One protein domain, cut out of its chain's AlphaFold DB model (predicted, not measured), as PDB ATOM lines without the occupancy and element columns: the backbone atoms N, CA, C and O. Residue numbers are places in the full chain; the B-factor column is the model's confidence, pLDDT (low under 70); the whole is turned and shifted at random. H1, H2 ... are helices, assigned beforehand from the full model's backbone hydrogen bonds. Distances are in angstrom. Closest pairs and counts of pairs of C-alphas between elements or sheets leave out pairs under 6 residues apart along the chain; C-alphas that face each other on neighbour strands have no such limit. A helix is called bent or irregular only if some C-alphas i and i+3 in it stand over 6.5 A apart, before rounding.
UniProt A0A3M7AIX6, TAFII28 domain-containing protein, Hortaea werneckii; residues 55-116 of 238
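Overview. This is residues 55 to 116 of the 238 residues of the protein "TAFII28 domain-containing protein" of Hortaea werneckii (UniProt A0A3M7AIX6). Two helices make a wide L: the long helix H1 and the shorter H2 meet near the end of H1 and the beginning of H2, and a loop, residues 87 to 96, joins them at this corner. The two arms point away from the corner, and residues 55 to 80 of H1 and 104 to 116 of H2 stand free. The printed part has 62 residues with two named helices, H1 then H2 along the chain, and no named strand; the class is all helix. The whole is extended, with a radius of gyration of the C-alphas of 19.6 A, and flat, its C-alphas spanning 62 by 37 by 10 A.

Along the chain. H1 takes residues 55 to 86 and measures 46.7 A from first to last C-alpha. It begins at C-alpha 55 at (-76.220, -52.390, -13.249) and ends at C-alpha 86 at (-38.117, -28.760, -0.121). H2 takes residues 97 to 116 and measures 28.8 A, ending at C-alpha 116 at (-19.598, -28.952, -18.802). Neither helix is bent or irregular.

Arrangement. H1 touches H2 with residues 84 to 86 alone, and H2 touches H1 with residues 97 to 102 alone. Their closest C-alphas are those of Ala 85 and Ala 98, 4.8 A apart. Their lines stand about perpendicular, at 74 degrees, and their centres are 31.9 A apart. In H1 every O i to N i+4 pair is within hydrogen-bond range; in H2 15 of 16 are.

Size, cuts and confidence. The two C-alphas farthest apart are those of Gln 55 and Glu 115, at 63.3 A. The printed part has no cut, and the link from H1 to H2, 10 residues, is short. The mean pLDDT of the printed part is 81.9; it is under 70 at residues 90 to 93, 95, 97 to 99, 101 to 102 and 115 to 116.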
ATOM      1  N   GLN A  55     -77.005 -52.282 -14.490       95.31
ATOM      2  CA  GLN A  55     -76.220 -52.390 -13.249       95.31
ATOM      3  C   GLN A  55     -74.723 -52.653 -13.479       95.31
ATOM      4  O   GLN A  55     -73.894 -52.073 -12.782       95.31
ATOM      5  N   ASN A  56     -74.365 -53.485 -14.460       96.62
ATOM      6  CA  ASN A  56     -72.963 -53.815 -14.743       96.62
ATOM      7  C   ASN A  56     -72.151 -52.576 -15.139       96.62
ATOM      8  O   ASN A  56     -71.015 -52.419 -14.701       96.62
ATOM      9  N   VAL A  57     -72.749 -51.650 -15.891       95.00
ATOM     10  CA  VAL A  57     -72.086 -50.399 -16.284       95.00
ATOM     11  C   VAL A  57     -71.869 -49.503 -15.065       95.00
ATOM     12  O   VAL A  57     -70.789 -48.946 -14.899       95.00
ATOM     13  N   VAL A  58     -72.845 -49.425 -14.156       96.19
ATOM     14  CA  VAL A  58     -72.709 -48.670 -12.897       96.19
ATOM     15  C   VAL A  58     -71.553 -49.208 -12.045       96.19
ATOM     16  O   VAL A  58     -70.794 -48.422 -11.478       96.19
ATOM     17  N   LEU A  59     -71.386 -50.534 -11.976       95.88
ATOM     18  CA  LEU A  59     -70.270 -51.159 -11.257       95.88
ATOM     19  C   LEU A  59     -68.918 -50.799 -11.880       95.88
ATOM     20  O   LEU A  59     -67.997 -50.430 -11.154       95.88
ATOM     21  N   VAL A  60     -68.817 -50.861 -13.210       96.56
ATOM     22  CA  VAL A  60     -67.591 -50.518 -13.942       96.56
ATOM     23  C   VAL A  60     -67.233 -49.044 -13.743       96.56
ATOM     24  O   VAL A  60     -66.104 -48.741 -13.364       96.56
ATOM     25  N   VAL A  61     -68.189 -48.125 -13.900       96.31
ATOM     26  CA  VAL A  61     -67.960 -46.686 -13.671       96.31
ATOM     27  C   VAL A  61     -67.537 -46.420 -12.224       96.31
ATOM     28  O   VAL A  61     -66.600 -45.660 -11.989       96.31
ATOM     29  N   GLY A  62     -68.169 -47.082 -11.250       95.69
ATOM     30  CA  GLY A  62     -67.773 -46.987  -9.845       95.69
ATOM     31  C   GLY A  62     -66.347 -47.488  -9.585       95.69
ATOM     32  O   GLY A  62     -65.608 -46.861  -8.825       95.69
ATOM     33  N   ALA A  63     -65.938 -48.581 -10.238       94.56
ATOM     34  CA  ALA A  63     -64.583 -49.120 -10.139       94.56
ATOM     35  C   ALA A  63     -63.544 -48.174 -10.760       94.56
ATOM     36  O   ALA A  63     -62.558 -47.844 -10.101       94.56
ATOM     37  N   TYR A  64     -63.792 -47.664 -11.970       95.50
ATOM     38  CA  TYR A  64     -62.912 -46.682 -12.615       95.50
ATOM     39  C   TYR A  64     -62.806 -45.385 -11.813       95.50
ATOM     40  O   TYR A  64     -61.709 -44.854 -11.663       95.50
ATOM     41  N   ALA A  65     -63.911 -44.891 -11.248       96.06
ATOM     42  CA  ALA A  65     -63.895 -43.708 -10.393       96.06
ATOM     43  C   ALA A  65     -63.058 -43.931  -9.123       96.06
ATOM     44  O   ALA A  65     -62.300 -43.048  -8.727       96.06
ATOM     45  N   LYS A  66     -63.132 -45.125  -8.517       94.38
ATOM     46  CA  LYS A  66     -62.281 -45.496  -7.379       94.38
ATOM     47  C   LYS A  66     -60.803 -45.570  -7.766       94.38
ATOM     48  O   LYS A  66     -59.975 -45.036  -7.036       94.38
ATOM     49  N   MET A  67     -60.472 -46.188  -8.903       92.50
ATOM     50  CA  MET A  67     -59.094 -46.220  -9.408       92.50
ATOM     51  C   MET A  67     -58.576 -44.810  -9.697       92.50
ATOM     52  O   MET A  67     -57.457 -44.482  -9.328       92.50
ATOM     53  N   PHE A  68     -59.407 -43.957 -10.299       94.50
ATOM     54  CA  PHE A  68     -59.065 -42.564 -10.565       94.50
ATOM     55  C   PHE A  68     -58.791 -41.776  -9.282       94.50
ATOM     56  O   PHE A  68     -57.779 -41.085  -9.203       94.50
ATOM     57  N   ALA A  69     -59.648 -41.909  -8.267       93.88
ATOM     58  CA  ALA A  69     -59.414 -41.289  -6.969       93.88
ATOM     59  C   ALA A  69     -58.117 -41.797  -6.318       93.88
ATOM     60  O   ALA A  69     -57.373 -40.992  -5.771       93.88
ATOM     61  N   GLY A  70     -57.825 -43.100  -6.421       92.38
ATOM     62  CA  GLY A  70     -56.569 -43.694  -5.951       92.38
ATOM     63  C   GLY A  70     -55.343 -43.066  -6.613       92.38
ATOM     64  O   GLY A  70     -54.513 -42.500  -5.911       92.38
ATOM     65  N   MET A  71     -55.302 -43.051  -7.950       92.38
ATOM     66  CA  MET A  71     -54.208 -42.427  -8.711       92.38
ATOM     67  C   MET A  71     -54.013 -40.952  -8.335       92.38
ATOM     68  O   MET A  71     -52.895 -40.503  -8.128       92.38
ATOM     69  N   LEU A  72     -55.104 -40.192  -8.199       94.75
ATOM     70  CA  LEU A  72     -55.014 -38.773  -7.846       94.75
ATOM     71  C   LEU A  72     -54.496 -38.555  -6.414       94.75
ATOM     72  O   LEU A  72     -53.785 -37.585  -6.157       94.75
ATOM     73  N   ILE A  73     -54.865 -39.428  -5.471       92.88
ATOM     74  CA  ILE A  73     -54.380 -39.372  -4.085       92.88
ATOM     75  C   ILE A  73     -52.904 -39.774  -4.017       92.88
ATOM     76  O   ILE A  73     -52.154 -39.146  -3.273       92.88
ATOM     77  N   GLU A  74     -52.481 -40.774  -4.788       91.38
ATOM     78  CA  GLU A  74     -51.076 -41.176  -4.919       91.38
ATOM     79  C   GLU A  74     -50.222 -40.023  -5.470       91.38
ATOM     80  O   GLU A  74     -49.250 -39.632  -4.823       91.38
ATOM     81  N   ASP A  75     -50.656 -39.379  -6.559       91.94
ATOM     82  CA  ASP A  75     -49.993 -38.189  -7.112       91.94
ATOM     83  C   ASP A  75     -49.928 -37.050  -6.070       91.94
ATOM     84  O   ASP A  75     -48.927 -36.348  -5.933       91.94
ATOM     85  N   ALA A  76     -50.987 -36.854  -5.278       93.81
ATOM     86  CA  ALA A  76     -50.998 -35.838  -4.225       93.81
ATOM     87  C   ALA A  76     -50.078 -36.188  -3.043       93.81
ATOM     88  O   ALA A  76     -49.514 -35.289  -2.413       93.81
ATOM     89  N   ARG A  77     -49.903 -37.477  -2.731       89.12
ATOM     90  CA  ARG A  77     -48.919 -37.951  -1.746       89.12
ATOM     91  C   ARG A  77     -47.492 -37.703  -2.233       89.12
ATOM     92  O   ARG A  77     -46.644 -37.361  -1.412       89.12
ATOM     93  N   GLU A  78     -47.242 -37.822  -3.533       88.81
ATOM     94  CA  GLU A  78     -45.956 -37.480  -4.144       88.81
ATOM     95  C   GLU A  78     -45.675 -35.975  -4.050       88.81
ATOM     96  O   GLU A  78     -44.639 -35.580  -3.520       88.81
ATOM     97  N   VAL A  79     -46.639 -35.124  -4.424       89.75
ATOM     98  CA  VAL A  79     -46.515 -33.660  -4.270       89.75
ATOM     99  C   VAL A  79     -46.219 -33.278  -2.820       89.75
ATOM    100  O   VAL A  79     -45.344 -32.455  -2.557       89.75
ATOM    101  N   GLN A  80     -46.917 -33.889  -1.861       88.69
ATOM    102  CA  GLN A  80     -46.644 -33.639  -0.451       88.69
ATOM    103  C   GLN A  80     -45.221 -34.054  -0.058       88.69
ATOM    104  O   GLN A  80     -44.583 -33.354   0.725       88.69
ATOM    105  N   ALA A  81     -44.731 -35.190  -0.556       83.81
ATOM    106  CA  ALA A  81     -43.374 -35.646  -0.283       83.81
ATOM    107  C   ALA A  81     -42.331 -34.672  -0.854       83.81
ATOM    108  O   ALA A  81     -41.370 -34.345  -0.162       83.81
ATOM    109  N   GLU A  82     -42.551 -34.154  -2.063       84.12
ATOM    110  CA  GLU A  82     -41.687 -33.146  -2.687       84.12
ATOM    111  C   GLU A  82     -41.668 -31.829  -1.905       84.12
ATOM    112  O   GLU A  82     -40.599 -31.278  -1.647       84.12
ATOM    113  N   TRP A  83     -42.839 -31.324  -1.506       85.06
ATOM    114  CA  TRP A  83     -42.944 -30.073  -0.748       85.06
ATOM    115  C   TRP A  83     -42.282 -30.211   0.612       85.06
ATOM    116  O   TRP A  83     -41.483 -29.362   0.997       85.06
ATOM    117  N   LYS A  84     -42.518 -31.343   1.282       79.31
ATOM    118  CA  LYS A  84     -41.810 -31.674   2.512       79.31
ATOM    119  C   LYS A  84     -40.320 -31.734   2.285       79.31
ATOM    120  O   LYS A  84     -39.605 -31.138   3.063       79.31
ATOM    121  N   ALA A  85     -39.830 -32.397   1.243       75.69
ATOM    122  CA  ALA A  85     -38.400 -32.454   0.951       75.69
ATOM    123  C   ALA A  85     -37.785 -31.077   0.643       75.69
ATOM    124  O   ALA A  85     -36.599 -30.876   0.890       75.69
ATOM    125  N   ALA A  86     -38.564 -30.127   0.124       78.12
ATOM    126  CA  ALA A  86     -38.117 -28.760  -0.121       78.12
ATOM    127  C   ALA A  86     -38.063 -27.894   1.151       78.12
ATOM    128  O   ALA A  86     -37.342 -26.896   1.168       78.12
ATOM    129  N   GLU A  87     -38.784 -28.262   2.213       76.50
ATOM    130  CA  GLU A  87     -38.757 -27.538   3.483       76.50
ATOM    131  C   GLU A  87     -37.472 -27.846   4.275       76.50
ATOM    132  O   GLU A  87     -37.131 -29.015   4.472       76.50
ATOM    133  N   PRO A  88     -36.755 -26.830   4.791       72.75
ATOM    134  CA  PRO A  88     -35.495 -27.039   5.508       72.75
ATOM    135  C   PRO A  88     -35.670 -27.777   6.841       72.75
ATOM    136  O   PRO A  88     -34.778 -28.507   7.279       72.75
ATOM    137  N   LYS A  89     -36.827 -27.602   7.482       74.94
ATOM    138  CA  LYS A  89     -37.168 -28.198   8.773       74.94
ATOM    139  C   LYS A  89     -38.482 -28.949   8.652       74.94
ATOM    140  O   LYS A  89     -39.378 -28.516   7.938       74.94
ATOM    141  N   LYS A  90     -38.590 -30.067   9.365       69.75
ATOM    142  CA  LYS A  90     -39.851 -30.795   9.525       69.75
ATOM    143  C   LYS A  90     -40.839 -29.964  10.364       69.75
ATOM    144  O   LYS A  90     -40.402 -29.092  11.119       69.75
ATOM    145  N   PRO A  91     -42.145 -30.284  10.322       64.69
ATOM    146  CA  PRO A  91     -43.139 -29.694  11.225       64.69
ATOM    147  C   PRO A  91     -42.770 -29.798  12.716       64.69
ATOM    148  O   PRO A  91     -43.095 -28.900  13.484       64.69
ATOM    149  N   ASP A  92     -42.018 -30.832  13.110       66.25
ATOM    150  CA  ASP A  92     -41.525 -31.036  14.484       66.25
ATOM    151  C   ASP A  92     -40.293 -30.177  14.841       66.25
ATOM    152  O   ASP A  92     -39.663 -30.376  15.879       66.25
ATOM    153  N   GLY A  93     -39.866 -29.273  13.955       67.06
ATOM    154  CA  GLY A  93     -38.707 -28.395  14.147       67.06
ATOM    155  C   GLY A  93     -37.338 -29.051  13.926       67.06
ATOM    156  O   GLY A  93     -36.335 -28.339  13.866       67.06
ATOM    157  N   LYS A  94     -37.282 -30.379  13.761       73.50
ATOM    158  CA  LYS A  94     -36.060 -31.138  13.436       73.50
ATOM    159  C   LYS A  94     -35.606 -30.900  11.993       73.50
ATOM    160  O   LYS A  94     -36.422 -30.637  11.107       73.50
ATOM    161  N   ASP A  95     -34.308 -31.062  11.749       67.69
ATOM    162  CA  ASP A  95     -33.720 -30.980  10.412       67.69
ATOM    163  C   ASP A  95     -34.345 -31.990   9.448       67.69
ATOM    164  O   ASP A  95     -34.568 -33.161   9.775       67.69
ATOM    165  N   ASN A  96     -34.578 -31.551   8.215       74.31
ATOM    166  CA  ASN A  96     -35.126 -32.418   7.195       74.31
ATOM    167  C   ASN A  96     -34.019 -33.141   6.406       74.31
ATOM    168  O   ASN A  96     -33.317 -32.549   5.584       74.31
ATOM    169  N   ARG A  97     -33.877 -34.454   6.629       68.12
ATOM    170  CA  ARG A  97     -32.913 -35.315   5.911       68.12
ATOM    171  C   ARG A  97     -33.131 -35.277   4.392       68.12
ATOM    172  O   ARG A  97     -32.159 -35.248   3.641       68.12
ATOM    173  N   ALA A  98     -34.386 -35.194   3.941       63.47
ATOM    174  CA  ALA A  98     -34.714 -35.085   2.520       63.47
ATOM    175  C   ALA A  98     -34.225 -33.755   1.911       63.47
ATOM    176  O   ALA A  98     -33.703 -33.746   0.797       63.47
ATOM    177  N   TYR A  99     -34.289 -32.657   2.670       69.81
ATOM    178  CA  TYR A  99     -33.786 -31.348   2.245       69.81
ATOM    179  C   TYR A  99     -32.268 -31.325   2.064       69.81
ATOM    180  O   TYR A  99     -31.778 -30.821   1.051       69.81
ATOM    181  N   LYS A 100     -31.509 -31.921   2.998       72.81
ATOM    182  CA  LYS A 100     -30.039 -32.017   2.894       72.81
ATOM    183  C   LYS A 100     -29.614 -32.749   1.616       72.81
ATOM    184  O   LYS A 100     -28.708 -32.296   0.922       72.81
ATOM    185  N   ARG A 101     -30.315 -33.830   1.260       67.75
ATOM    186  CA  ARG A 101     -30.059 -34.601   0.031       67.75
ATOM    187  C   ARG A 101     -30.461 -33.852  -1.235       67.75
ATOM    188  O   ARG A 101     -29.687 -33.827  -2.180       67.75
ATOM    189  N   MET A 102     -31.621 -33.191  -1.236       69.38
ATOM    190  CA  MET A 102     -32.055 -32.340  -2.353       69.38
ATOM    191  C   MET A 102     -31.114 -31.154  -2.595       69.38
ATOM    192  O   MET A 102     -30.966 -30.710  -3.730       69.38
ATOM    193  N   ARG A 103     -30.490 -30.612  -1.543       77.62
ATOM    194  CA  ARG A 103     -29.442 -29.595  -1.680       77.62
ATOM    195  C   ARG A 103     -28.159 -30.175  -2.248       77.62
ATOM    196  O   ARG A 103     -27.661 -29.614  -3.214       77.62
ATOM    197  N   ARG A 104     -27.684 -31.296  -1.701       77.31
ATOM    198  CA  ARG A 104     -26.478 -31.973  -2.185       77.31
ATOM    199  C   ARG A 104     -26.595 -32.321  -3.670       77.31
ATOM    200  O   ARG A 104     -25.744 -31.920  -4.446       77.31
ATOM    201  N   SER A 105     -27.707 -32.927  -4.091       74.69
ATOM    202  CA  SER A 105     -27.931 -33.258  -5.504       74.69
ATOM    203  C   SER A 105     -28.058 -32.023  -6.403       74.69
ATOM    204  O   SER A 105     -27.632 -32.052  -7.554       74.69
ATOM    205  N   LYS A 106     -28.614 -30.910  -5.901       77.38
ATOM    206  CA  LYS A 106     -28.628 -29.624  -6.622       77.38
ATOM    207  C   LYS A 106     -27.240 -28.995  -6.727       77.38
ATOM    208  O   LYS A 106     -26.972 -28.333  -7.722       77.38
ATOM    209  N   GLU A 107     -26.407 -29.138  -5.704       78.62
ATOM    210  CA  GLU A 107     -25.027 -28.645  -5.681       78.62
ATOM    211  C   GLU A 107     -24.152 -29.477  -6.630       78.62
ATOM    212  O   GLU A 107     -23.484 -28.896  -7.477       78.62
ATOM    213  N   GLU A 108     -24.274 -30.805  -6.606       79.06
ATOM    214  CA  GLU A 108     -23.640 -31.730  -7.561       79.06
ATOM    215  C   GLU A 108     -24.098 -31.464  -9.004       79.06
ATOM    216  O   GLU A 108     -23.283 -31.411  -9.919       79.06
ATOM    217  N   ALA A 109     -25.396 -31.226  -9.233       76.81
ATOM    218  CA  ALA A 109     -25.910 -30.892 -10.563       76.81
ATOM    219  C   ALA A 109     -25.431 -29.521 -11.067       76.81
ATOM    220  O   ALA A 109     -25.303 -29.336 -12.275       76.81
ATOM    221  N   LYS A 110     -25.187 -28.560 -10.164       79.50
ATOM    222  CA  LYS A 110     -24.573 -27.271 -10.512       79.50
ATOM    223  C   LYS A 110     -23.103 -27.449 -10.867       79.50
ATOM    224  O   LYS A 110     -22.716 -27.020 -11.940       79.50
ATOM    225  N   GLN A 111     -22.342 -28.159 -10.035       77.31
ATOM    226  CA  GLN A 111     -20.934 -28.473 -10.299       77.31
ATOM    227  C   GLN A 111     -20.765 -29.209 -11.634       77.31
ATOM    228  O   GLN A 111     -19.985 -28.782 -12.472       77.31
ATOM    229  N   ALA A 112     -21.595 -30.218 -11.911       74.06
ATOM    230  CA  ALA A 112     -21.576 -30.940 -13.184       74.06
ATOM    231  C   ALA A 112     -22.021 -30.096 -14.397       74.06
ATOM    232  O   ALA A 112     -21.772 -30.482 -15.541       74.06
ATOM    233  N   ASN A 113     -22.739 -28.991 -14.181       71.62
ATOM    234  CA  ASN A 113     -23.119 -28.061 -15.245       71.62
ATOM    235  C   ASN A 113     -22.031 -27.001 -15.477       71.62
ATOM    236  O   ASN A 113     -21.782 -26.652 -16.627       71.62
ATOM    237  N   ASP A 114     -21.360 -26.562 -14.412       71.88
ATOM    238  CA  ASP A 114     -20.212 -25.657 -14.469       71.88
ATOM    239  C   ASP A 114     -19.003 -26.362 -15.129       71.88
ATOM    240  O   ASP A 114     -18.408 -25.817 -16.054       71.88
ATOM    241  N   GLU A 115     -18.737 -27.635 -14.803       60.56
ATOM    242  CA  GLU A 115     -17.698 -28.460 -15.454       60.56
ATOM    243  C   GLU A 115     -17.961 -28.695 -16.956       60.56
ATOM    244  O   GLU A 115     -17.038 -28.716 -17.769       60.56
ATOM    245  N   LYS A 116     -19.229 -28.822 -17.375       59.19
ATOM    246  CA  LYS A 116     -19.598 -28.952 -18.802       59.19
ATOM    247  C   LYS A 116     -19.516 -27.637 -19.577       59.19
ATOM    248  O   LYS A 116     -19.503 -27.659 -20.811       59.19
TER     249      LYS A 116